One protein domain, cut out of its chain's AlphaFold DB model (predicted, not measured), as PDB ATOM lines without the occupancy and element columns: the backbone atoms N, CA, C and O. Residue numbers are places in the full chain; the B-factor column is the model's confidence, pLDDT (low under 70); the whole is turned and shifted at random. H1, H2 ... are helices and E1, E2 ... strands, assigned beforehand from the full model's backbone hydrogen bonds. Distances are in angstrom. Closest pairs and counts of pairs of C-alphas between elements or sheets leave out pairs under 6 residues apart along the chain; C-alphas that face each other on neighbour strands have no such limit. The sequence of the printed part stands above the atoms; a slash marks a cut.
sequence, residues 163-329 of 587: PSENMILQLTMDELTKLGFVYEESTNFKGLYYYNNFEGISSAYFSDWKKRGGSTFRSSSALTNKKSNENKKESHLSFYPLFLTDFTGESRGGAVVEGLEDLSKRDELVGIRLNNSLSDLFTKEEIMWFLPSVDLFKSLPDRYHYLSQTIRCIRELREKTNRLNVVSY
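Overview. This is residues 163 to 329 of the 587 residues of the protein "Por_Secre_tail domain-containing protein" of Flammeovirgaceae bacterium (UniProt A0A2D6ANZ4). A long four-stranded wing, the antiparallel meander E2 E3 E4 E5, reaches out at one end of the domain; a small twisted sheet of E1, E7, E8 and E6 makes the middle, and helix H4 lies at the other end, with H2 packed on it. The printed part has 167 residues with four named helices and eight named strands, in the order E1 H1 E2 E3 E4 E5 E6 H2 E7 E8 H3 H4; the class is mixed. The small sheet, in the order E1 E7 E8 E6, is mixed too. The whole is compact, with a radius of gyration of the C-alphas of 16.3 A, and elongated in outline, spanning 57 by 31 by 29 A.

Arrangement. Begin with E2, residues 181 to 186, E3, 189 to 198, E4, 201 to 212, and E5, 215 to 221: a meander, each strand the antiparallel neighbour of the one before, strongly twisted. Look for N 184 and O 191 at 2.9 A, N 203 and O 196 at 3.0 A, and N 217 and O 210 at 2.9 A, within hydrogen-bond range. H1, residues 173 to 178, is on this sheet but over none of its strands; its closest C-alphas to E2 are Thr 177 and Tyr 183, 7.9 A apart. The second sheet joins E6, residues 241 to 246, E8, 286 to 290, E7, 270 to 274, and E1, 168 to 170; see N 287 and O 245, N 272 and O 288, and N 169 and O 271, each at 2.8 A. E7 and E8 form a hairpin; E1 and E7 are parallel. E6, H2, residues 263 to 268, and E7 form a split strand-helix-strand unit, E8 between its two strands, with a right-handed crossover. H2 touches residues 311 to 315 of H4, residues 306 to 321, at a steep tilt of 50 degrees, opposite ways; the closest C-alphas, Glu 268 and Ile 311, are 5.9 A apart. H3, residues 294 to 299, is close but not clearly touching H4, C-alphas Phe 297 and Ser 308 coming closest at 6.8 A. In H1, H3 and H4 every O i to N i+4 pair is within range; in H2, 0 of 2, with 2 of 3 O i to N i+3 pairs.

Along the chain. Find C-alpha 201 at (1.769, 14.071, 33.061); E4 runs 31.4 A and bends by 59 degrees at residue 209. E3, 26.6 A, bends by 54 degrees at residue 192. H4 runs 22.3 A to C-alpha 321 at (34.518, 4.555, 42.729).

Size, cuts and confidence. The C-alphas of Gly 213 and Lys 320, farthest apart, are 58.1 A apart. The printed part has no cut. Links E5 to E6, E6 to H2 and E7 to E8 are long. Mean pLDDT of the printed part is 80.6; residues 200 to 230 and 253 to 261 are among those under 70.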
ATOM      1  N   PRO A 163      32.935  20.573  40.909       82.56
ATOM      2  CA  PRO A 163      32.192  21.674  41.508       82.56
ATOM      3  C   PRO A 163      30.786  21.782  40.903       82.56
ATOM      4  O   PRO A 163      30.622  21.670  39.684       82.56
ATOM      5  N   SER A 164      29.765  21.984  41.737       83.75
ATOM      6  CA  SER A 164      28.374  22.036  41.267       83.75
ATOM      7  C   SER A 164      28.078  23.198  40.324       83.75
ATOM      8  O   SER A 164      27.182  23.083  39.491       83.75
ATOM      9  N   GLU A 165      28.853  24.283  40.385       81.62
ATOM     10  CA  GLU A 165      28.684  25.432  39.486       81.62
ATOM     11  C   GLU A 165      28.868  25.037  38.011       81.62
ATOM     12  O   GLU A 165      28.224  25.607  37.133       81.62
ATOM     13  N   ASN A 166      29.668  24.000  37.736       85.56
ATOM     14  CA  ASN A 166      29.853  23.446  36.390       85.56
ATOM     15  C   ASN A 166      28.665  22.591  35.915       85.56
ATOM     16  O   ASN A 166      28.603  22.216  34.747       85.56
ATOM     17  N   MET A 167      27.742  22.254  36.817       89.94
ATOM     18  CA  MET A 167      26.563  21.420  36.558       89.94
ATOM     19  C   MET A 167      25.258  22.226  36.566       89.94
ATOM     20  O   MET A 167      24.202  21.697  36.213       89.94
ATOM     21  N   ILE A 168      25.322  23.498  36.975       91.88
ATOM     22  CA  ILE A 168      24.173  24.386  37.122       91.88
ATOM     23  C   ILE A 168      24.184  25.422  35.990       91.88
ATOM     24  O   ILE A 168      25.079  26.254  35.874       91.88
ATOM     25  N   LEU A 169      23.158  25.389  35.147       94.44
ATOM     26  CA  LEU A 169      23.039  26.245  33.975       94.44
ATOM     27  C   LEU A 169      22.479  27.606  34.358       94.44
ATOM     28  O   LEU A 169      21.518  27.702  35.118       94.44
ATOM     29  N   GLN A 170      23.011  28.649  33.726       93.31
ATOM     30  CA  GLN A 170      22.442  29.988  33.766       93.31
ATOM     31  C   GLN A 170      21.936  30.352  32.370       93.31
ATOM     32  O   GLN A 170      22.703  30.556  31.424       93.31
ATOM     33  N   LEU A 171      20.616  30.383  32.239       94.44
ATOM     34  CA  LEU A 171      19.936  30.622  30.973       94.44
ATOM     35  C   LEU A 171      19.359  32.030  30.942       94.44
ATOM     36  O   LEU A 171      18.961  32.561  31.974       94.44
ATOM     37  N   THR A 172      19.302  32.627  29.756       94.00
ATOM     38  CA  THR A 172      18.544  33.864  29.539       94.00
ATOM     39  C   THR A 172      17.043  33.571  29.495       94.00
ATOM     40  O   THR A 172      16.621  32.426  29.320       94.00
ATOM     41  N   MET A 173      16.206  34.606  29.601       91.75
ATOM     42  CA  MET A 173      14.751  34.432  29.517       91.75
ATOM     43  C   MET A 173      14.301  33.851  28.159       91.75
ATOM     44  O   MET A 173      13.397  33.015  28.107       91.75
ATOM     45  N   ASP A 174      14.973  34.214  27.064       94.00
ATOM     46  CA  ASP A 174      14.707  33.649  25.733       94.00
ATOM     47  C   ASP A 174      15.055  32.156  25.665       94.00
ATOM     48  O   ASP A 174      14.344  31.364  25.047       94.00
ATOM     49  N   GLU A 175      16.147  31.752  26.312       95.50
ATOM     50  CA  GLU A 175      16.572  30.352  26.380       95.50
ATOM     51  C   GLU A 175      15.644  29.525  27.268       95.50
ATOM     52  O   GLU A 175      15.248  28.431  26.873       95.50
ATOM     53  N   LEU A 176      15.202  30.068  28.406       93.88
ATOM     54  CA  LEU A 176      14.151  29.455  29.220       93.88
ATOM     55  C   LEU A 176      12.854  29.298  28.421       93.88
ATOM     56  O   LEU A 176      12.220  28.247  28.468       93.88
ATOM     57  N   THR A 177      12.480  30.292  27.617       91.94
ATOM     58  CA  THR A 177      11.272  30.206  26.782       91.94
ATOM     59  C   THR A 177      11.350  29.048  25.781       91.94
ATOM     60  O   THR A 177      10.360  28.346  25.570       91.94
ATOM     61  N   LYS A 178      12.534  28.769  25.216       93.31
ATOM     62  CA  LYS A 178      12.758  27.594  24.349       93.31
ATOM     63  C   LYS A 178      12.600  26.269  25.091       93.31
ATOM     64  O   LYS A 178      12.186  25.286  24.485       93.31
ATOM     65  N   LEU A 179      12.879  26.252  26.393       93.00
ATOM     66  CA  LEU A 179      12.636  25.102  27.263       93.00
ATOM     67  C   LEU A 179      11.175  24.989  27.720       93.00
ATOM     68  O   LEU A 179      10.877  24.121  28.529       93.00
ATOM     69  N   GLY A 180      10.257  25.821  27.220       91.44
ATOM     70  CA  GLY A 180       8.833  25.755  27.566       91.44
ATOM     71  C   GLY A 180       8.440  26.597  28.779       91.44
ATOM     72  O   GLY A 180       7.300  26.510  29.242       91.44
ATOM     73  N   PHE A 181       9.345  27.434  29.291       91.44
ATOM     74  CA  PHE A 181       8.972  28.411  30.304       91.44
ATOM     75  C   PHE A 181       8.160  29.553  29.684       91.44
ATOM     76  O   PHE A 181       8.402  29.991  28.562       91.44
ATOM     77  N   VAL A 182       7.200  30.068  30.440       90.25
ATOM     78  CA  VAL A 182       6.375  31.210  30.060       90.25
ATOM     79  C   VAL A 182       6.477  32.237  31.171       90.25
ATOM     80  O   VAL A 182       6.113  31.959  32.310       90.25
ATOM     81  N   TYR A 183       6.973  33.422  30.842       88.75
ATOM     82  CA  TYR A 183       6.915  34.574  31.732       88.75
ATOM     83  C   TYR A 183       5.645  35.370  31.434       88.75
ATOM     84  O   TYR A 183       5.360  35.686  30.278       88.75
ATOM     85  N   GLU A 184       4.869  35.673  32.470       87.19
ATOM     86  CA  GLU A 184       3.647  36.464  32.364       87.19
ATOM     87  C   GLU A 184       3.713  37.625  33.351       87.19
ATOM     88  O   GLU A 184       3.944  37.439  34.548       87.19
ATOM     89  N   GLU A 185       3.468  38.827  32.844       86.69
ATOM     90  CA  GLU A 185       3.392  40.042  33.640       86.69
ATOM     91  C   GLU A 185       2.104  40.788  33.291       86.69
ATOM     92  O   GLU A 185       1.812  41.095  32.137       86.69
ATOM     93  N   SER A 186       1.303  41.047  34.314       84.31
ATOM     94  CA  SER A 186       0.064  41.809  34.279       84.31
ATOM     95  C   SER A 186       0.006  42.722  35.504       84.31
ATOM     96  O   SER A 186       0.801  42.604  36.435       84.31
ATOM     97  N   THR A 187      -0.981  43.615  35.555       81.81
ATOM     98  CA  THR A 187      -1.127  44.587  36.653       81.81
ATOM     99  C   THR A 187      -1.221  43.955  38.046       81.81
ATOM    100  O   THR A 187      -0.833  44.588  39.026       81.81
ATOM    101  N   ASN A 188      -1.711  42.716  38.140       80.31
ATOM    102  CA  ASN A 188      -1.951  42.022  39.409       80.31
ATOM    103  C   ASN A 188      -1.114  40.751  39.591       80.31
ATOM    104  O   ASN A 188      -1.238  40.096  40.628       80.31
ATOM    105  N   PHE A 189      -0.325  40.381  38.585       75.12
ATOM    106  CA  PHE A 189       0.363  39.099  38.527       75.12
ATOM    107  C   PHE A 189       1.688  39.275  37.795       75.12
ATOM    108  O   PHE A 189       1.691  39.746  36.663       75.12
ATOM    109  N   LYS A 190       2.789  38.852  38.408       82.25
ATOM    110  CA  LYS A 190       4.089  38.697  37.750       82.25
ATOM    111  C   LYS A 190       4.546  37.290  38.105       82.25
ATOM    112  O   LYS A 190       4.585  36.957  39.292       82.25
ATOM    113  N   GLY A 191       4.890  36.475  37.114       84.06
ATOM    114  CA  GLY A 191       5.310  35.111  37.396       84.06
ATOM    115  C   GLY A 191       6.004  34.390  36.253       84.06
ATOM    116  O   GLY A 191       5.806  34.697  35.078       84.06
ATOM    117  N   LEU A 192       6.819  33.408  36.633       86.50
ATOM    118  CA  LEU A 192       7.460  32.468  35.724       86.50
ATOM    119  C   LEU A 192       6.776  31.118  35.884       86.50
ATOM    120  O   LEU A 192       6.651  30.595  36.997       86.50
ATOM    121  N   TYR A 193       6.358  30.558  34.759       85.62
ATOM    122  CA  TYR A 193       5.697  29.275  34.719       85.62
ATOM    123  C   TYR A 193       6.424  28.291  33.835       85.62
ATOM    124  O   TYR A 193       7.045  28.663  32.846       85.62
ATOM    125  N   TYR A 194       6.241  27.020  34.147       86.31
ATOM    126  CA  TYR A 194       6.587  25.923  33.265       86.31
ATOM    127  C   TYR A 194       5.361  25.024  33.161       86.31
ATOM    128  O   TYR A 194       4.901  24.543  34.193       86.31
ATOM    129  N   TYR A 195       4.826  24.836  31.952       82.00
ATOM    130  CA  TYR A 195       3.731  23.900  31.692       82.00
ATOM    131  C   TYR A 195       4.156  22.929  30.624       82.00
ATOM    132  O   TYR A 195       4.190  23.285  29.449       82.00
ATOM    133  N   ASN A 196       4.407  21.694  31.031       83.19
ATOM    134  CA  ASN A 196       4.673  20.629  30.089       83.19
ATOM    135  C   ASN A 196       3.637  19.528  30.245       83.19
ATOM    136  O   ASN A 196       3.406  19.044  31.356       83.19
ATOM    137  N   ASN A 197       3.016  19.164  29.128       79.62
ATOM    138  CA  ASN A 197       2.098  18.045  29.034       79.62
ATOM    139  C   ASN A 197       2.751  16.973  28.164       79.62
ATOM    140  O   ASN A 197       2.694  17.020  26.929       79.62
ATOM    141  N   PHE A 198       3.405  16.033  28.838       77.44
ATOM    142  CA  PHE A 198       4.103  14.919  28.215       77.44
ATOM    143  C   PHE A 198       3.540  13.610  28.761       77.44
ATOM    144  O   PHE A 198       3.461  13.421  29.973       77.44
ATOM    145  N   GLU A 199       3.076  12.736  27.865       76.38
ATOM    146  CA  GLU A 199       2.479  11.433  28.207       76.38
ATOM    147  C   GLU A 199       1.331  11.502  29.240       76.38
ATOM    148  O   GLU A 199       1.086  10.566  29.998       76.38
ATOM    149  N   GLY A 200       0.591  12.616  29.274       69.81
ATOM    150  CA  GLY A 200      -0.512  12.827  30.218       69.81
ATOM    151  C   GLY A 200      -0.075  13.248  31.627       69.81
ATOM    152  O   GLY A 200      -0.931  13.418  32.497       69.81
ATOM    153  N   ILE A 201       1.225  13.455  31.852       64.25
ATOM    154  CA  ILE A 201       1.769  14.071  33.061       64.25
ATOM    155  C   ILE A 201       1.852  15.578  32.818       64.25
ATOM    156  O   ILE A 201       2.614  16.050  31.974       64.25
ATOM    157  N   SER A 202       1.048  16.340  33.560       62.91
ATOM    158  CA  SER A 202       1.098  17.802  33.555       62.91
ATOM    159  C   SER A 202       1.996  18.279  34.689       62.91
ATOM    160  O   SER A 202       1.589  18.261  35.848       62.91
ATOM    161  N   SER A 203       3.207  18.721  34.356       61.34
ATOM    162  CA  SER A 203       4.095  19.378  35.317       61.34
ATOM    163  C   SER A 203       3.880  20.880  35.254       61.34
ATOM    164  O   SER A 203       4.031  21.481  34.190       61.34
ATOM    165  N   ALA A 204       3.521  21.472  36.392       60.69
ATOM    166  CA  ALA A 204       3.277  22.899  36.498       60.69
ATOM    167  C   ALA A 204       4.136  23.514  37.610       60.69
ATOM    168  O   ALA A 204       3.924  23.211  38.784       60.69
ATOM    169  N   TYR A 205       5.089  24.368  37.237       66.00
ATOM    170  CA  TYR A 205       5.820  25.222  38.178       66.00
ATOM    171  C   TYR A 205       5.262  26.640  38.153       66.00
ATOM    172  O   TYR A 205       4.880  27.148  37.097       66.00
ATOM    173  N   PHE A 206       5.231  27.262  39.329       65.56
ATOM    174  CA  PHE A 206       4.747  28.615  39.529       65.56
ATOM    175  C   PHE A 206       5.640  29.335  40.532       65.56
ATOM    176  O   PHE A 206       5.682  28.955  41.705       65.56
ATOM    177  N   SER A 207       6.260  30.426  40.098       64.69
ATOM    178  CA  SER A 207       6.695  31.492  41.001       64.69
ATOM    179  C   SER A 207       5.835  32.712  40.705       64.69
ATOM    180  O   SER A 207       5.883  33.217  39.586       64.69
ATOM    181  N   ASP A 208       5.004  33.130  41.661       65.56
ATOM    182  CA  ASP A 208       4.051  34.233  41.493       65.56
ATOM    183  C   ASP A 208       4.097  35.211  42.674       65.56
ATOM    184  O   ASP A 208       4.215  34.812  43.841       65.56
ATOM    185  N   TRP A 209       3.943  36.488  42.332       61.59
ATOM    186  CA  TRP A 209       3.650  37.601  43.220       61.59
ATOM    187  C   TRP A 209       2.215  38.093  43.010       61.59
ATOM    188  O   TRP A 209       1.918  38.800  42.044       61.59
ATOM    189  N   LYS A 210       1.335  37.823  43.982       67.25
ATOM    190  CA  LYS A 210      -0.011  38.414  44.006       67.25
ATOM    191  C   LYS A 210      -0.055  39.618  44.925       67.25
ATOM    192  O   LYS A 210       0.180  39.498  46.128       67.25
ATOM    193  N   LYS A 211      -0.464  40.771  44.395       62.59
ATOM    194  CA  LYS A 211      -0.894  41.904  45.225       62.59
ATOM    195  C   LYS A 211      -2.328  41.657  45.690       62.59
ATOM    196  O   LYS A 211      -3.254  41.667  44.884       62.59
ATOM    197  N   ARG A 212      -2.537  41.443  46.992       66.06
ATOM    198  CA  ARG A 212      -3.875  41.354  47.599       66.06
ATOM    199  C   ARG A 212      -3.962  42.370  48.732       66.06
ATOM    200  O   ARG A 212      -3.288  42.212  49.739       66.06
ATOM    201  N   GLY A 213      -4.774  43.417  48.552       67.00
ATOM    202  CA  GLY A 213      -5.028  44.427  49.589       67.00
ATOM    203  C   GLY A 213      -3.822  45.302  49.959       67.00
ATOM    204  O   GLY A 213      -3.666  45.637  51.123       67.00
ATOM    205  N   GLY A 214      -2.946  45.633  49.004       64.62
ATOM    206  CA  GLY A 214      -1.728  46.424  49.255       64.62
ATOM    207  C   GLY A 214      -0.515  45.597  49.699       64.62
ATOM    208  O   GLY A 214       0.611  46.015  49.459       64.62
ATOM    209  N   SER A 215      -0.724  44.390  50.233       52.16
ATOM    210  CA  SER A 215       0.342  43.422  50.524       52.16
ATOM    211  C   SER A 215       0.659  42.518  49.329       52.16
ATOM    212  O   SER A 215      -0.244  42.025  48.642       52.16
ATOM    213  N   THR A 216       1.946  42.281  49.088       54.81
ATOM    214  CA  THR A 216       2.460  41.296  48.128       54.81
ATOM    215  C   THR A 216       2.624  39.937  48.801       54.81
ATOM    216  O   THR A 216       3.405  39.808  49.740       54.81
ATOM    217  N   PHE A 217       1.923  38.919  48.308       57.41
ATOM    218  CA  PHE A 217       2.094  37.534  48.739       57.41
ATOM    219  C   PHE A 217       2.854  36.753  47.675       57.41
ATOM    220  O   PHE A 217       2.453  36.738  46.507       57.41
ATOM    221  N   ARG A 218       3.917  36.068  48.099       61.47
ATOM    222  CA  ARG A 218       4.643  35.116  47.263       61.47
ATOM    223  C   ARG A 218       4.029  33.733  47.433       61.47
ATOM    224  O   ARG A 218       3.847  33.257  48.550       61.47
ATOM    225  N   SER A 219       3.728  33.083  46.319       61.34
ATOM    226  CA  SER A 219       3.340  31.675  46.289       61.34
ATOM    227  C   SER A 219       4.279  30.967  45.322       61.34
ATOM    228  O   SER A 219       4.088  31.036  44.109       61.34
ATOM    229  N   SER A 220       5.287  30.281  45.855       58.84
ATOM    230  CA  SER A 220       5.971  29.220  45.121       58.84
ATOM    231  C   SER A 220       5.167  27.943  45.331       58.84
ATOM    232  O   SER A 220       5.151  27.392  46.431       58.84
ATOM    233  N   SER A 221       4.434  27.513  44.308       59.56
ATOM    234  CA  SER A 221       3.774  26.209  44.346       59.56
ATOM    235  C   SER A 221       4.679  25.199  43.667       59.56
ATOM    236  O   SER A 221       5.151  25.428  42.552       59.56
ATOM    237  N   ALA A 222       4.914  24.088  44.350       58.66
ATOM    238  CA  ALA A 222       5.629  22.961  43.792       58.66
ATOM    239  C   ALA A 222       4.965  22.395  42.538       58.66
ATOM    240  O   ALA A 222       3.803  22.679  42.250       58.66
ATOM    241  N   LEU A 223       5.707  21.528  41.851       60.47
ATOM    242  CA  LEU A 223       5.208  20.705  40.762       60.47
ATOM    243  C   LEU A 223       3.935  19.984  41.202       60.47
ATOM    244  O   LEU A 223       3.960  19.084  42.037       60.47
ATOM    245  N   THR A 224       2.799  20.420  40.668       63.28
ATOM    246  CA  THR A 224       1.522  19.747  40.891       63.28
ATOM    247  C   THR A 224       1.053  19.105  39.602       63.28
ATOM    248  O   THR A 224       0.991  19.791  38.583       63.28
ATOM    249  N   ASN A 225       0.602  17.851  39.686       61.81
ATOM    250  CA  ASN A 225      -0.203  17.191  38.656       61.81
ATOM    251  C   ASN A 225      -1.615  17.804  38.611       61.81
ATOM    252  O   ASN A 225      -2.611  17.150  38.922       61.81
ATOM    253  N   LYS A 226      -1.721  19.096  38.293       62.91
ATOM    254  CA  LYS A 226      -3.008  19.752  38.047       62.91
ATOM    255  C   LYS A 226      -3.265  19.763  36.551       62.91
ATOM    256  O   LYS A 226      -2.412  20.194  35.782       62.91
ATOM    257  N   LYS A 227      -4.467  19.331  36.154       61.91
ATOM    258  CA  LYS A 227      -4.950  19.537  34.787       61.91
ATOM    259  C   LYS A 227      -4.884  21.031  34.474       61.91
ATOM    260  O   LYS A 227      -5.379  21.852  35.247       61.91
ATOM    261  N   SER A 228      -4.219  21.343  33.370       59.06
ATOM    262  CA  SER A 228      -4.108  22.679  32.801       59.06
ATOM    263  C   SER A 228      -5.489  23.330  32.669       59.06
ATOM    264  O   SER A 228      -6.458  22.679  32.275       59.06
ATOM    265  N   ASN A 229      -5.592  24.615  33.017       65.31
ATOM    266  CA  ASN A 229      -6.716  25.423  32.548       65.31
ATOM    267  C   ASN A 229      -6.511  25.626  31.044       65.31
ATOM    268  O   ASN A 229      -5.443  26.099  30.664       65.31
ATOM    269  N   GLU A 230      -7.538  25.355  30.233       64.81
ATOM    270  CA  GLU A 230      -7.527  25.309  28.751       64.81
ATOM    271  C   GLU A 230      -6.903  26.528  28.029       64.81
ATOM    272  O   GLU A 230      -6.675  26.487  26.825       64.81
ATOM    273  N   ASN A 231      -6.582  27.605  28.747       72.00
ATOM    274  CA  ASN A 231      -6.014  28.835  28.203       72.00
ATOM    275  C   ASN A 231      -4.486  28.957  28.340       72.00
ATOM    276  O   ASN A 231      -3.932  29.977  27.929       72.00
ATOM    277  N   LYS A 232      -3.784  27.989  28.943       74.88
ATOM    278  CA  LYS A 232      -2.321  28.070  29.098       74.88
ATOM    279  C   LYS A 232      -1.610  27.410  27.920       74.88
ATOM    280  O   LYS A 232      -2.000  26.336  27.479       74.88
ATOM    281  N   LYS A 233      -0.559  28.061  27.405       77.19
ATOM    282  CA  LYS A 233       0.310  27.466  26.381       77.19
ATOM    283  C   LYS A 233       1.045  26.278  26.999       77.19
ATOM    284  O   LYS A 233       1.873  26.472  27.884       77.19
ATOM    285  N   GLU A 234       0.721  25.078  26.540       78.62
ATOM    286  CA  GLU A 234       1.408  23.849  26.935       78.62
ATOM    287  C   GLU A 234       2.624  23.629  26.032       78.62
ATOM    288  O   GLU A 234       2.530  23.748  24.808       78.62
ATOM    289  N   SER A 235       3.772  23.305  26.627       80.25
ATOM    290  CA  SER A 235       4.852  22.655  25.895       80.25
ATOM    291  C   SER A 235       4.571  21.154  25.782       80.25
ATOM    292  O   SER A 235       3.904  20.569  26.638       80.25
ATOM    293  N   HIS A 236       5.114  20.531  24.738       86.25
ATOM    294  CA  HIS A 236       5.100  19.077  24.522       86.25
ATOM    295  C   HIS A 236       6.531  18.528  24.472       86.25
ATOM    296  O   HIS A 236       6.896  17.761  23.582       86.25
ATOM    297  N   LEU A 237       7.374  19.002  25.387       90.06
ATOM    298  CA  LEU A 237       8.769  18.590  25.478       90.06
ATOM    299  C   LEU A 237       8.843  17.221  26.162       90.06
ATOM    300  O   LEU A 237       8.075  16.938  27.074       90.06
ATOM    301  N   SER A 238       9.784  16.372  25.762       90.56
ATOM    302  CA  SER A 238       9.958  15.028  26.346       90.56
ATOM    303  C   SER A 238      10.674  15.019  27.701       90.56
ATOM    304  O   SER A 238      10.952  13.964  28.266       90.56
ATOM    305  N   PHE A 239      10.994  16.196  28.232       91.38
ATOM    306  CA  PHE A 239      11.627  16.391  29.528       91.38
ATOM    307  C   PHE A 239      10.806  17.369  30.357       91.38
ATOM    308  O   PHE A 239      10.148  18.250  29.814       91.38
ATOM    309  N   TYR A 240      10.859  17.225  31.674       89.12
ATOM    310  CA  TYR A 240      10.183  18.094  32.629       89.12
ATOM    311  C   TYR A 240      11.030  18.203  33.902       89.12
ATOM    312  O   TYR A 240      11.874  17.333  34.155       89.12
ATOM    313  N   PRO A 241      10.863  19.275  34.688       89.12
ATOM    314  CA  PRO A 241      11.561  19.414  35.952       89.12
ATOM    315  C   PRO A 241      11.033  18.403  36.969       89.12
ATOM    316  O   PRO A 241       9.830  18.172  37.059       89.12
ATOM    317  N   LEU A 242      11.934  17.814  37.744       86.88
ATOM    318  CA  LEU A 242      11.629  16.810  38.761       86.88
ATOM    319  C   LEU A 242      11.290  17.434  40.110       86.88
ATOM    320  O   LEU A 242      10.345  17.017  40.771       86.88
ATOM    321  N   PHE A 243      12.100  18.399  40.538       85.75
ATOM    322  CA  PHE A 243      11.949  19.100  41.807       85.75
ATOM    323  C   PHE A 243      12.716  20.422  41.776       85.75
ATOM    324  O   PHE A 243      13.483  20.714  40.852       85.75
ATOM    325  N   LEU A 244      12.482  21.221  42.810       85.62
ATOM    326  CA  LEU A 244      13.164  22.483  43.037       85.62
ATOM    327  C   LEU A 244      13.978  22.383  44.299       85.62
ATOM    328  O   LEU A 244      13.507  21.866  45.315       85.62
ATOM    329  N   THR A 245      15.158  22.965  44.243       85.19
ATOM    330  CA  THR A 245      15.895  23.296  45.443       85.19
ATOM    331  C   THR A 245      16.111  24.790  45.522       85.19
ATOM    332  O   THR A 245      15.992  25.506  44.527       85.19
ATOM    333  N   ASP A 246      16.457  25.281  46.700       81.81
ATOM    334  CA  ASP A 246      17.228  26.516  46.745       81.81
ATOM    335  C   ASP A 246      18.650  26.285  46.197       81.81
ATOM    336  O   ASP A 246      19.035  25.169  45.817       81.81
ATOM    337  N   PHE A 247      19.441  27.351  46.130       76.06
ATOM    338  CA  PHE A 247      20.831  27.274  45.686       76.06
ATOM    339  C   PHE A 247      21.732  26.426  46.602       76.06
ATOM    340  O   PHE A 247      22.806  26.026  46.165       76.06
ATOM    341  N   THR A 248      21.325  26.137  47.847       69.75
ATOM    342  CA  THR A 248      22.060  25.231  48.754       69.75
ATOM    343  C   THR A 248      21.763  23.761  48.466       69.75
ATOM    344  O   THR A 248      22.373  22.863  49.044       69.75
ATOM    345  N   GLY A 249      20.826  23.496  47.552       76.25
ATOM    346  CA  GLY A 249      20.377  22.154  47.249       76.25
ATOM    347  C   GLY A 249      19.305  21.659  48.218       76.25
ATOM    348  O   GLY A 249      19.027  20.467  48.251       76.25
ATOM    349  N   GLU A 250      18.645  22.486  49.010       75.88
ATOM    350  CA  GLU A 250      17.554  21.976  49.839       75.88
ATOM    351  C   GLU A 250      16.226  22.013  49.113       75.88
ATOM    352  O   GLU A 250      15.884  22.997  48.461       75.88
ATOM    353  N   SER A 251      15.485  20.906  49.200       78.38
ATOM    354  CA  SER A 251      14.192  20.772  48.534       78.38
ATOM    355  C   SER A 251      13.232  21.834  49.057       78.38
ATOM    356  O   SER A 251      12.920  21.881  50.249       78.38
ATOM    357  N   ARG A 252      12.723  22.684  48.162       71.81
ATOM    358  CA  ARG A 252      11.656  23.621  48.508       71.81
ATOM    359  C   ARG A 252      10.323  22.918  48.361       71.81
ATOM    360  O   ARG A 252       9.762  22.911  47.272       71.81
ATOM    361  N   GLY A 253       9.882  22.328  49.477       59.16
ATOM    362  CA  GLY A 253       8.561  21.747  49.739       59.16
ATOM    363  C   GLY A 253       7.668  21.565  48.513       59.16
ATOM    364  O   GLY A 253       7.118  22.527  47.982       59.16
ATOM    365  N   GLY A 254       7.481  20.316  48.098       60.97
ATOM    366  CA  GLY A 254       6.717  19.977  46.913       60.97
ATOM    367  C   GLY A 254       6.474  18.497  46.754       60.97
ATOM    368  O   GLY A 254       6.975  17.718  47.558       60.97
ATOM    369  N   ALA A 255       5.716  18.102  45.726       53.72
ATOM    370  CA  ALA A 255       5.676  16.707  45.307       53.72
ATOM    371  C   ALA A 255       7.068  16.343  44.783       53.72
ATOM    372  O   ALA A 255       7.353  16.460  43.593       53.72
ATOM    373  N   VAL A 256       7.967  15.984  45.697       58.56
ATOM    374  CA  VAL A 256       9.203  15.335  45.319       58.56
ATOM    375  C   VAL A 256       8.792  13.987  44.765       58.56
ATOM    376  O   VAL A 256       8.009  13.261  45.381       58.56
ATOM    377  N   VAL A 257       9.271  13.669  43.568       64.69
ATOM    378  CA  VAL A 257       9.166  12.303  43.068       64.69
ATOM    379  C   VAL A 257       9.864  11.415  44.098       64.69
ATOM    380  O   VAL A 257      11.061  11.568  44.347       64.69
ATOM    381  N   GLU A 258       9.090  10.559  44.761       64.50
ATOM    382  CA  GLU A 258       9.528   9.764  45.907       64.50
ATOM    383  C   GLU A 258      10.852   9.043  45.580       64.50
ATOM    384  O   GLU A 258      10.977   8.362  44.560       64.50
ATOM    385  N   GLY A 259      11.885   9.264  46.401       65.00
ATOM    386  CA  GLY A 259      13.227   8.709  46.182       65.00
ATOM    387  C   GLY A 259      14.189   9.543  45.319       65.00
ATOM    388  O   GLY A 259      15.289   9.057  45.046       65.00
ATOM    389  N   LEU A 260      13.824  10.763  44.899       65.25
ATOM    390  CA  LEU A 260      14.740  11.769  44.319       65.25
ATOM    391  C   LEU A 260      15.208  12.836  45.331       65.25
ATOM    392  O   LEU A 260      16.009  13.699  44.983       65.25
ATOM    393  N   GLU A 261      14.761  12.751  46.589       61.31
ATOM    394  CA  GLU A 261      15.304  13.556  47.699       61.31
ATOM    395  C   GLU A 261      16.752  13.194  48.034       61.31
ATOM    396  O   GLU A 261      17.483  14.020  48.582       61.31
ATOM    397  N   ASP A 262      17.165  11.974  47.683       70.62
ATOM    398  CA  ASP A 262      18.528  11.517  47.892       70.62
ATOM    399  C   ASP A 262      19.493  12.365  47.054       70.62
ATOM    400  O   ASP A 262      19.508  12.304  45.819       70.62
ATOM    401  N   LEU A 263      20.310  13.152  47.760       66.88
ATOM    402  CA  LEU A 263      21.392  13.968  47.213       66.88
ATOM    403  C   LEU A 263      22.266  13.166  46.239       66.88
ATOM    404  O   LEU A 263      22.700  13.729  45.237       66.88
ATOM    405  N   SER A 264      22.414  11.855  46.467       70.69
ATOM    406  CA  SER A 264      23.180  10.945  45.612       70.69
ATOM    407  C   SER A 264      22.694  10.877  44.167       70.69
ATOM    408  O   SER A 264      23.458  10.539  43.269       70.69
ATOM    409  N   LYS A 265      21.428  11.188  43.884       80.06
ATOM    410  CA  LYS A 265      20.913  11.143  42.509       80.06
ATOM    411  C   LYS A 265      21.137  12.439  41.741       80.06
ATOM    412  O   LYS A 265      20.943  12.446  40.529       80.06
ATOM    413  N   ARG A 266      21.541  13.520  42.411       82.94
ATOM    414  CA  ARG A 266      21.636  14.854  41.800       82.94
ATOM    415  C   ARG A 266      22.797  15.013  40.851       82.94
ATOM    416  O   ARG A 266      22.641  15.716  39.862       82.94
ATOM    417  N   ASP A 267      23.885  14.302  41.107       88.19
ATOM    418  CA  ASP A 267      25.055  14.229  40.234       88.19
ATOM    419  C   ASP A 267      24.686  13.888  38.784       88.19
ATOM    420  O   ASP A 267      25.367  14.272  37.836       88.19
ATOM    421  N   GLU A 268      23.572  13.177  38.605       90.56
ATOM    422  CA  GLU A 268      23.056  12.756  37.310       90.56
ATOM    423  C   GLU A 268      21.929  13.638  36.779       90.56
ATOM    424  O   GLU A 268      21.280  13.263  35.807       90.56
ATOM    425  N   LEU A 269      21.655  14.778  37.408       92.50
ATOM    426  CA  LEU A 269      20.622  15.719  37.002       92.50
ATOM    427  C   LEU A 269      21.242  16.972  36.391       92.50
ATOM    428  O   LEU A 269      22.382  17.345  36.659       92.50
ATOM    429  N   VAL A 270      20.446  17.647  35.570       94.00
ATOM    430  CA  VAL A 270      20.784  18.950  34.997       94.00
ATOM    431  C   VAL A 270      20.073  20.019  35.820       94.00
ATOM    432  O   VAL A 270      18.843  20.071  35.820       94.00
ATOM    433  N   GLY A 271      20.825  20.849  36.542       93.44
ATOM    434  CA  GLY A 271      20.262  21.944  37.334       93.44
ATOM    435  C   GLY A 271      20.172  23.227  36.515       93.44
ATOM    436  O   GLY A 271      21.156  23.630  35.912       93.44
ATOM    437  N   ILE A 272      19.028  23.905  36.494       94.38
ATOM    438  CA  ILE A 272      18.876  25.230  35.876       94.38
ATOM    439  C   ILE A 272      18.666  26.258  36.984       94.38
ATOM    440  O   ILE A 272      17.683  26.179  37.723       94.38
ATOM    441  N   ARG A 273      19.583  27.222  37.097       91.75
ATOM    442  CA  ARG A 273      19.510  28.316  38.068       91.75
ATOM    443  C   ARG A 273      18.491  29.350  37.617       91.75
ATOM    444  O   ARG A 273      18.597  29.923  36.534       91.75
ATOM    445  N   LEU A 274      17.540  29.620  38.496       89.56
ATOM    446  CA  LEU A 274      16.580  30.705  38.411       89.56
ATOM    447  C   LEU A 274      17.023  31.780  39.407       89.56
ATOM    448  O   LEU A 274      16.925  31.587  40.619       89.56
ATOM    449  N   ASN A 275      17.577  32.885  38.909       83.31
ATOM    450  CA  ASN A 275      18.082  33.982  39.737       83.31
ATOM    451  C   ASN A 275      17.369  35.310  39.441       83.31
ATOM    452  O   ASN A 275      16.590  35.432  38.492       83.31
ATOM    453  N   ASN A 276      17.679  36.324  40.247       75.00
ATOM    454  CA  ASN A 276      17.033  37.637  40.189       75.00
ATOM    455  C   ASN A 276      17.320  38.380  38.872       75.00
ATOM    456  O   ASN A 276      16.521  39.211  38.452       75.00
ATOM    457  N   SER A 277      18.414  38.047  38.171       73.25
ATOM    458  CA  SER A 277      18.727  38.655  36.866       73.25
ATOM    459  C   SER A 277      17.702  38.311  35.782       73.25
ATOM    460  O   SER A 277      17.563  39.049  34.810       73.25
ATOM    461  N   LEU A 278      16.957  37.210  35.954       71.44
ATOM    462  CA  LEU A 278      15.890  36.819  35.035       71.44
ATOM    463  C   LEU A 278      14.618  37.640  35.247       71.44
ATOM    464  O   LEU A 278      13.877  37.870  34.295       71.44
ATOM    465  N   SER A 279      14.347  38.035  36.493       67.06
ATOM    466  CA  SER A 279      13.243  38.913  36.890       67.06
ATOM    467  C   SER A 279      13.279  39.160  38.401       67.06
ATOM    468  O   SER A 279      13.671  38.272  39.161       67.06
ATOM    469  N   ASP A 280      12.700  40.276  38.854       72.56
ATOM    470  CA  ASP A 280      12.453  40.559  40.286       72.56
ATOM    471  C   ASP A 280      11.484  39.560  40.967       72.56
ATOM    472  O   ASP A 280      11.012  39.788  42.079       72.56
ATOM    473  N   LEU A 281      11.111  38.470  40.286       68.25
ATOM    474  CA  LEU A 281      10.241  37.422  40.816       68.25
ATOM    475  C   LEU A 281      10.924  36.556  41.860       68.25
ATOM    476  O   LEU A 281      10.260  36.003  42.743       68.25
ATOM    477  N   PHE A 282      12.233  36.397  41.730       69.81
ATOM    478  CA  PHE A 282      13.029  35.596  42.635       69.81
ATOM    479  C   PHE A 282      13.615  36.540  43.681       69.81
ATOM    480  O   PHE A 282      14.221  37.550  43.350       69.81
ATOM    481  N   THR A 283      13.368  36.254  44.958       65.38
ATOM    482  CA  THR A 283      14.091  36.908  46.069       65.38
ATOM    483  C   THR A 283      15.249  36.059  46.560       65.38
ATOM    484  O   THR A 283      16.085  36.529  47.320       65.38
ATOM    485  N   LYS A 284      15.257  34.788  46.161       74.44
ATOM    486  CA  LYS A 284      16.265  33.791  46.485       74.44
ATOM    487  C   LYS A 284      16.494  32.974  45.231       74.44
ATOM    488  O   LYS A 284      15.538  32.689  44.506       74.44
ATOM    489  N   GLU A 285      17.739  32.603  45.009       82.75
ATOM    490  CA  GLU A 285      18.106  31.764  43.884       82.75
ATOM    491  C   GLU A 285      17.558  30.352  44.073       82.75
ATOM    492  O   GLU A 285      17.664  29.753  45.148       82.75
ATOM    493  N   GLU A 286      16.951  29.831  43.016       87.31
ATOM    494  CA  GLU A 286      16.363  28.498  42.983       87.31
ATOM    495  C   GLU A 286      17.040  27.680  41.888       87.31
ATOM    496  O   GLU A 286      17.481  28.220  40.875       87.31
ATOM    497  N   ILE A 287      17.135  26.370  42.088       89.69
ATOM    498  CA  ILE A 287      17.636  25.440  41.079       89.69
ATOM    499  C   ILE A 287      16.508  24.484  40.735       89.69
ATOM    500  O   ILE A 287      15.951  23.802  41.596       89.69
ATOM    501  N   MET A 288      16.174  24.438  39.454       91.00
ATOM    502  CA  MET A 288      15.210  23.499  38.913       91.00
ATOM    503  C   MET A 288      15.950  22.315  38.295       91.00
ATOM    504  O   MET A 288      16.768  22.499  37.396       91.00
ATOM    505  N   TRP A 289      15.672  21.107  38.777       91.44
ATOM    506  CA  TRP A 289      16.408  19.906  38.385       91.44
ATOM    507  C   TRP A 289      15.670  19.117  37.313       91.44
ATOM    508  O   TRP A 289      14.487  18.827  37.465       91.44
ATOM    509  N   PHE A 290      16.372  18.724  36.254       92.50
ATOM    510  CA  PHE A 290      15.834  17.963  35.129       92.50
ATOM    511  C   PHE A 290      16.549  16.622  34.980       92.50
ATOM    512  O   PHE A 290      17.762  16.529  35.185       92.50
ATOM    513  N   LEU A 291      15.811  15.592  34.552       92.19
ATOM    514  CA  LEU A 291      16.440  14.372  34.047       92.19
ATOM    515  C   LEU A 291      17.173  14.683  32.734       92.19
ATOM    516  O   LEU A 291      16.569  15.273  31.833       92.19
ATOM    517  N   PRO A 292      18.439  14.258  32.580       94.38
ATOM    518  CA  PRO A 292      19.147  14.390  31.319       94.38
ATOM    519  C   PRO A 292      18.432  13.599  30.225       94.38
ATOM    520  O   PRO A 292      18.199  12.397  30.365       94.38
ATOM    521  N   SER A 293      18.132  14.255  29.109       94.75
ATOM    522  CA  SER A 293      17.570  13.614  27.922       94.75
ATOM    523  C   SER A 293      18.185  14.203  26.659       94.75
ATOM    524  O   SER A 293      18.704  15.320  26.658       94.75
ATOM    525  N   VAL A 294      18.119  13.447  25.561       95.00
ATOM    526  CA  VAL A 294      18.611  13.908  24.254       95.00
ATOM    527  C   VAL A 294      17.917  15.209  23.843       95.00
ATOM    528  O   VAL A 294      18.570  16.115  23.334       95.00
ATOM    529  N   ASP A 295      16.614  15.324  24.090       95.31
ATOM    530  CA  ASP A 295      15.846  16.506  23.704       95.31
ATOM    531  C   ASP A 295      16.100  17.697  24.631       95.31
ATOM    532  O   ASP A 295      16.109  18.828  24.146       95.31
ATOM    533  N   LEU A 296      16.381  17.464  25.922       95.56
ATOM    534  CA  LEU A 296      16.848  18.523  26.818       95.56
ATOM    535  C   LEU A 296      18.149  19.105  26.270       95.56
ATOM    536  O   LEU A 296      18.206  20.299  26.002       95.56
ATOM    537  N   PHE A 297      19.156  18.263  26.015       96.06
ATOM    538  CA  PHE A 297      20.448  18.731  25.510       96.06
ATOM    539  C   PHE A 297      20.346  19.428  24.152       96.06
ATOM    540  O   PHE A 297      20.997  20.446  23.971       96.06
ATOM    541  N   LYS A 298      19.493  18.949  23.235       95.81
ATOM    542  CA  LYS A 298      19.226  19.628  21.952       95.81
ATOM    543  C   LYS A 298      18.545  20.987  22.102       95.81
ATOM    544  O   LYS A 298      18.642  21.815  21.201       95.81
ATOM    545  N   SER A 299      17.788  21.183  23.180       95.81
ATOM    546  CA  SER A 299      17.070  22.434  23.444       95.81
ATOM    547  C   SER A 299      17.936  23.452  24.188       95.81
ATOM    548  O   SER A 299      17.579  24.631  24.250       95.81
ATOM    549  N   LEU A 300      19.062  23.012  24.756       96.50
ATOM    550  CA  LEU A 300      20.017  23.885  25.418       96.50
ATOM    551  C   LEU A 300      20.869  24.657  24.395       96.50
ATOM    552  O   LEU A 300      21.106  24.182  23.290       96.50
ATOM    553  N   PRO A 301      21.359  25.854  24.757       97.00
ATOM    554  CA  PRO A 301      22.366  26.556  23.967       97.00
ATOM    555  C   PRO A 301      23.633  25.716  23.751       97.00
ATOM    556  O   PRO A 301      24.069  25.027  24.675       97.00
ATOM    557  N   ASP A 302      24.298  25.881  22.600       96.06
ATOM    558  CA  ASP A 302      25.509  25.123  22.230       96.06
ATOM    559  C   ASP A 302      26.595  25.142  23.317       96.06
ATOM    560  O   ASP A 302      27.285  24.145  23.540       96.06
ATOM    561  N   ARG A 303      26.701  26.256  24.060       95.81
ATOM    562  CA  ARG A 303      27.649  26.411  25.174       95.81
ATOM    563  C   ARG A 303      27.461  25.395  26.307       95.81
ATOM    564  O   ARG A 303      28.354  25.274  27.131       95.81
ATOM    565  N   TYR A 304      26.339  24.676  26.358       96.25
ATOM    566  CA  TYR A 304      26.041  23.647  27.359       96.25
ATOM    567  C   TYR A 304      26.026  22.220  26.798       96.25
ATOM    568  O   TYR A 304      25.781  21.278  27.550       96.25
ATOM    569  N   HIS A 305      26.326  22.005  25.511       92.50
ATOM    570  CA  HIS A 305      26.347  20.654  24.932       92.50
ATOM    571  C   HIS A 305      27.377  19.722  25.594       92.50
ATOM    572  O   HIS A 305      27.168  18.505  25.633       92.50
ATOM    573  N   TYR A 306      28.435  20.287  26.189       92.94
ATOM    574  CA  TYR A 306      29.438  19.536  26.951       92.94
ATOM    575  C   TYR A 306      28.832  18.751  28.128       92.94
ATOM    576  O   TYR A 306      29.350  17.694  28.484       92.94
ATOM    577  N   LEU A 307      27.707  19.207  28.697       93.88
ATOM    578  CA  LEU A 307      27.088  18.583  29.869       93.88
ATOM    579  C   LEU A 307      26.635  17.146  29.619       93.88
ATOM    580  O   LEU A 307      26.672  16.326  30.531       93.88
ATOM    581  N   SER A 308      26.244  16.821  28.386       94.69
ATOM    582  CA  SER A 308      25.876  15.450  28.021       94.69
ATOM    583  C   SER A 308      27.045  14.480  28.223       94.69
ATOM    584  O   SER A 308      26.876  13.395  28.784       94.69
ATOM    585  N   GLN A 309      28.252  14.905  27.838       93.94
ATOM    586  CA  GLN A 309      29.482  14.159  28.058       93.94
ATOM    587  C   GLN A 309      29.871  14.173  29.537       93.94
ATOM    588  O   GLN A 309      30.167  13.110  30.073       93.94
ATOM    589  N   THR A 310      29.807  15.323  30.212       93.25
ATOM    590  CA  THR A 310      30.114  15.447  31.649       93.25
ATOM    591  C   THR A 310      29.263  14.504  32.499       93.25
ATOM    592  O   THR A 310      29.807  13.770  33.317       93.25
ATOM    593  N   ILE A 311      27.949  14.440  32.268       94.75
ATOM    594  CA  ILE A 311      27.040  13.544  33.005       94.75
ATOM    595  C   ILE A 311      27.354  12.071  32.727       94.75
ATOM    596  O   ILE A 311      27.309  11.244  33.637       94.75
ATOM    597  N   ARG A 312      27.727  11.725  31.488       95.38
ATOM    598  CA  ARG A 312      28.211  10.373  31.165       95.38
ATOM    599  C   ARG A 312      29.470  10.032  31.971       95.38
ATOM    600  O   ARG A 312      29.537   8.952  32.546       95.38
ATOM    601  N   CYS A 313      30.425  10.958  32.046       94.56
ATOM    602  CA  CYS A 313      31.667  10.786  32.800       94.56
ATOM    603  C   CYS A 313      31.433  10.695  34.313       94.56
ATOM    604  O   CYS A 313      32.082   9.905  34.989       94.56
ATOM    605  N   ILE A 314      30.468  11.453  34.842       93.38
ATOM    606  CA  ILE A 314      30.022  11.363  36.237       93.38
ATOM    607  C   ILE A 314      29.504   9.964  36.557       93.38
ATOM    608  O   ILE A 314      29.929   9.373  37.547       93.38
ATOM    609  N   ARG A 315      28.617   9.418  35.716       94.06
ATOM    610  CA  ARG A 315      28.073   8.063  35.906       94.06
ATOM    611  C   ARG A 315      29.176   7.012  35.933       94.06
ATOM    612  O   ARG A 315      29.191   6.177  36.829       94.06
ATOM    613  N   GLU A 316      30.122   7.104  35.003       94.44
ATOM    614  CA  GLU A 316      31.272   6.201  34.948       94.44
ATOM    615  C   GLU A 316      32.153   6.314  36.206       94.44
ATOM    616  O   GLU A 316      32.540   5.309  36.800       94.44
ATOM    617  N   LEU A 317      32.445   7.542  36.645       92.25
ATOM    618  CA  LEU A 317      33.237   7.794  37.846       92.25
ATOM    619  C   LEU A 317      32.552   7.222  39.094       92.25
ATOM    620  O   LEU A 317      33.213   6.599  39.926       92.25
ATOM    621  N   ARG A 318      31.231   7.382  39.223       92.19
ATOM    622  CA  ARG A 318      30.446   6.790  40.317       92.19
ATOM    623  C   ARG A 318      30.483   5.268  40.288       92.19
ATOM    624  O   ARG A 318      30.706   4.662  41.330       92.19
ATOM    625  N   GLU A 319      30.310   4.665  39.114       92.69
ATOM    626  CA  GLU A 319      30.361   3.210  38.942       92.69
ATOM    627  C   GLU A 319      31.723   2.642  39.366       92.69
ATOM    628  O   GLU A 319      31.780   1.672  40.118       92.69
ATOM    629  N   LYS A 320      32.822   3.291  38.963       93.81
ATOM    630  CA  LYS A 320      34.187   2.852  39.296       93.81
ATOM    631  C   LYS A 320      34.568   3.074  40.758       93.81
ATOM    632  O   LYS A 320      35.299   2.271  41.329       93.81
ATOM    633  N   THR A 321      34.105   4.161  41.368       91.44
ATOM    634  CA  THR A 321      34.518   4.555  42.729       91.44
ATOM    635  C   THR A 321      33.548   4.106  43.817       91.44
ATOM    636  O   THR A 321      33.878   4.187  45.000       91.44
ATOM    637  N   ASN A 322      32.340   3.681  43.437       91.19
ATOM    638  CA  ASN A 322      31.217   3.426  44.338       91.19
ATOM    639  C   ASN A 322      30.890   4.625  45.261       91.19
ATOM    640  O   ASN A 322      30.344   4.462  46.354       91.19
ATOM    641  N   ARG A 323      31.255   5.851  44.850       85.69
ATOM    642  CA  ARG A 323      30.953   7.079  45.594       85.69
ATOM    643  C   ARG A 323      29.500   7.476  45.375       85.69
ATOM    644  O   ARG A 323      29.017   7.544  44.244       85.69
ATOM    645  N   LEU A 324      28.824   7.820  46.471       83.06
ATOM    646  CA  LEU A 324      27.465   8.357  46.412       83.06
ATOM    647  C   LEU A 324      27.430   9.700  45.680       83.06
ATOM    648  O   LEU A 324      26.561   9.865  44.832       83.06
ATOM    649  N   ASN A 325      28.398  10.583  45.959       83.69
ATOM    650  CA  ASN A 325      28.549  11.892  45.326       83.69
ATOM    651  C   ASN A 325      29.983  12.082  44.794       83.69
ATOM    652  O   ASN A 325      30.973  11.900  45.515       83.69
ATOM    653  N   VAL A 326      30.077  12.484  43.536       88.06
ATOM    654  CA  VAL A 326      31.256  12.998  42.834       88.06
ATOM    655  C   VAL A 326      31.084  14.474  42.461       88.06
ATOM    656  O   VAL A 326      32.083  15.143  42.199       88.06
ATOM    657  N   VAL A 327      29.856  15.009  42.492       84.44
ATOM    658  CA  VAL A 327      29.591  16.450  42.401       84.44
ATOM    659  C   VAL A 327      29.516  17.059  43.804       84.44
ATOM    660  O   VAL A 327      28.790  16.596  44.684       84.44
ATOM    661  N   SER A 328      30.281  18.125  44.028       83.31
ATOM    662  CA  SER A 328      30.244  18.907  45.260       83.31
ATOM    663  C   SER A 328      29.177  19.988  45.153       83.31
ATOM    664  O   SER A 328      29.436  21.078  44.646       83.31
ATOM    665  N   TYR A 329      27.979  19.678  45.651       72.81
ATOM    666  CA  TYR A 329      26.897  20.650  45.860       72.81
ATOM    667  C   TYR A 329      27.046  21.465  47.144       72.81
ATOM    668  O   TYR A 329      26.223  22.333  47.417       72.81
TER     669      TYR A 329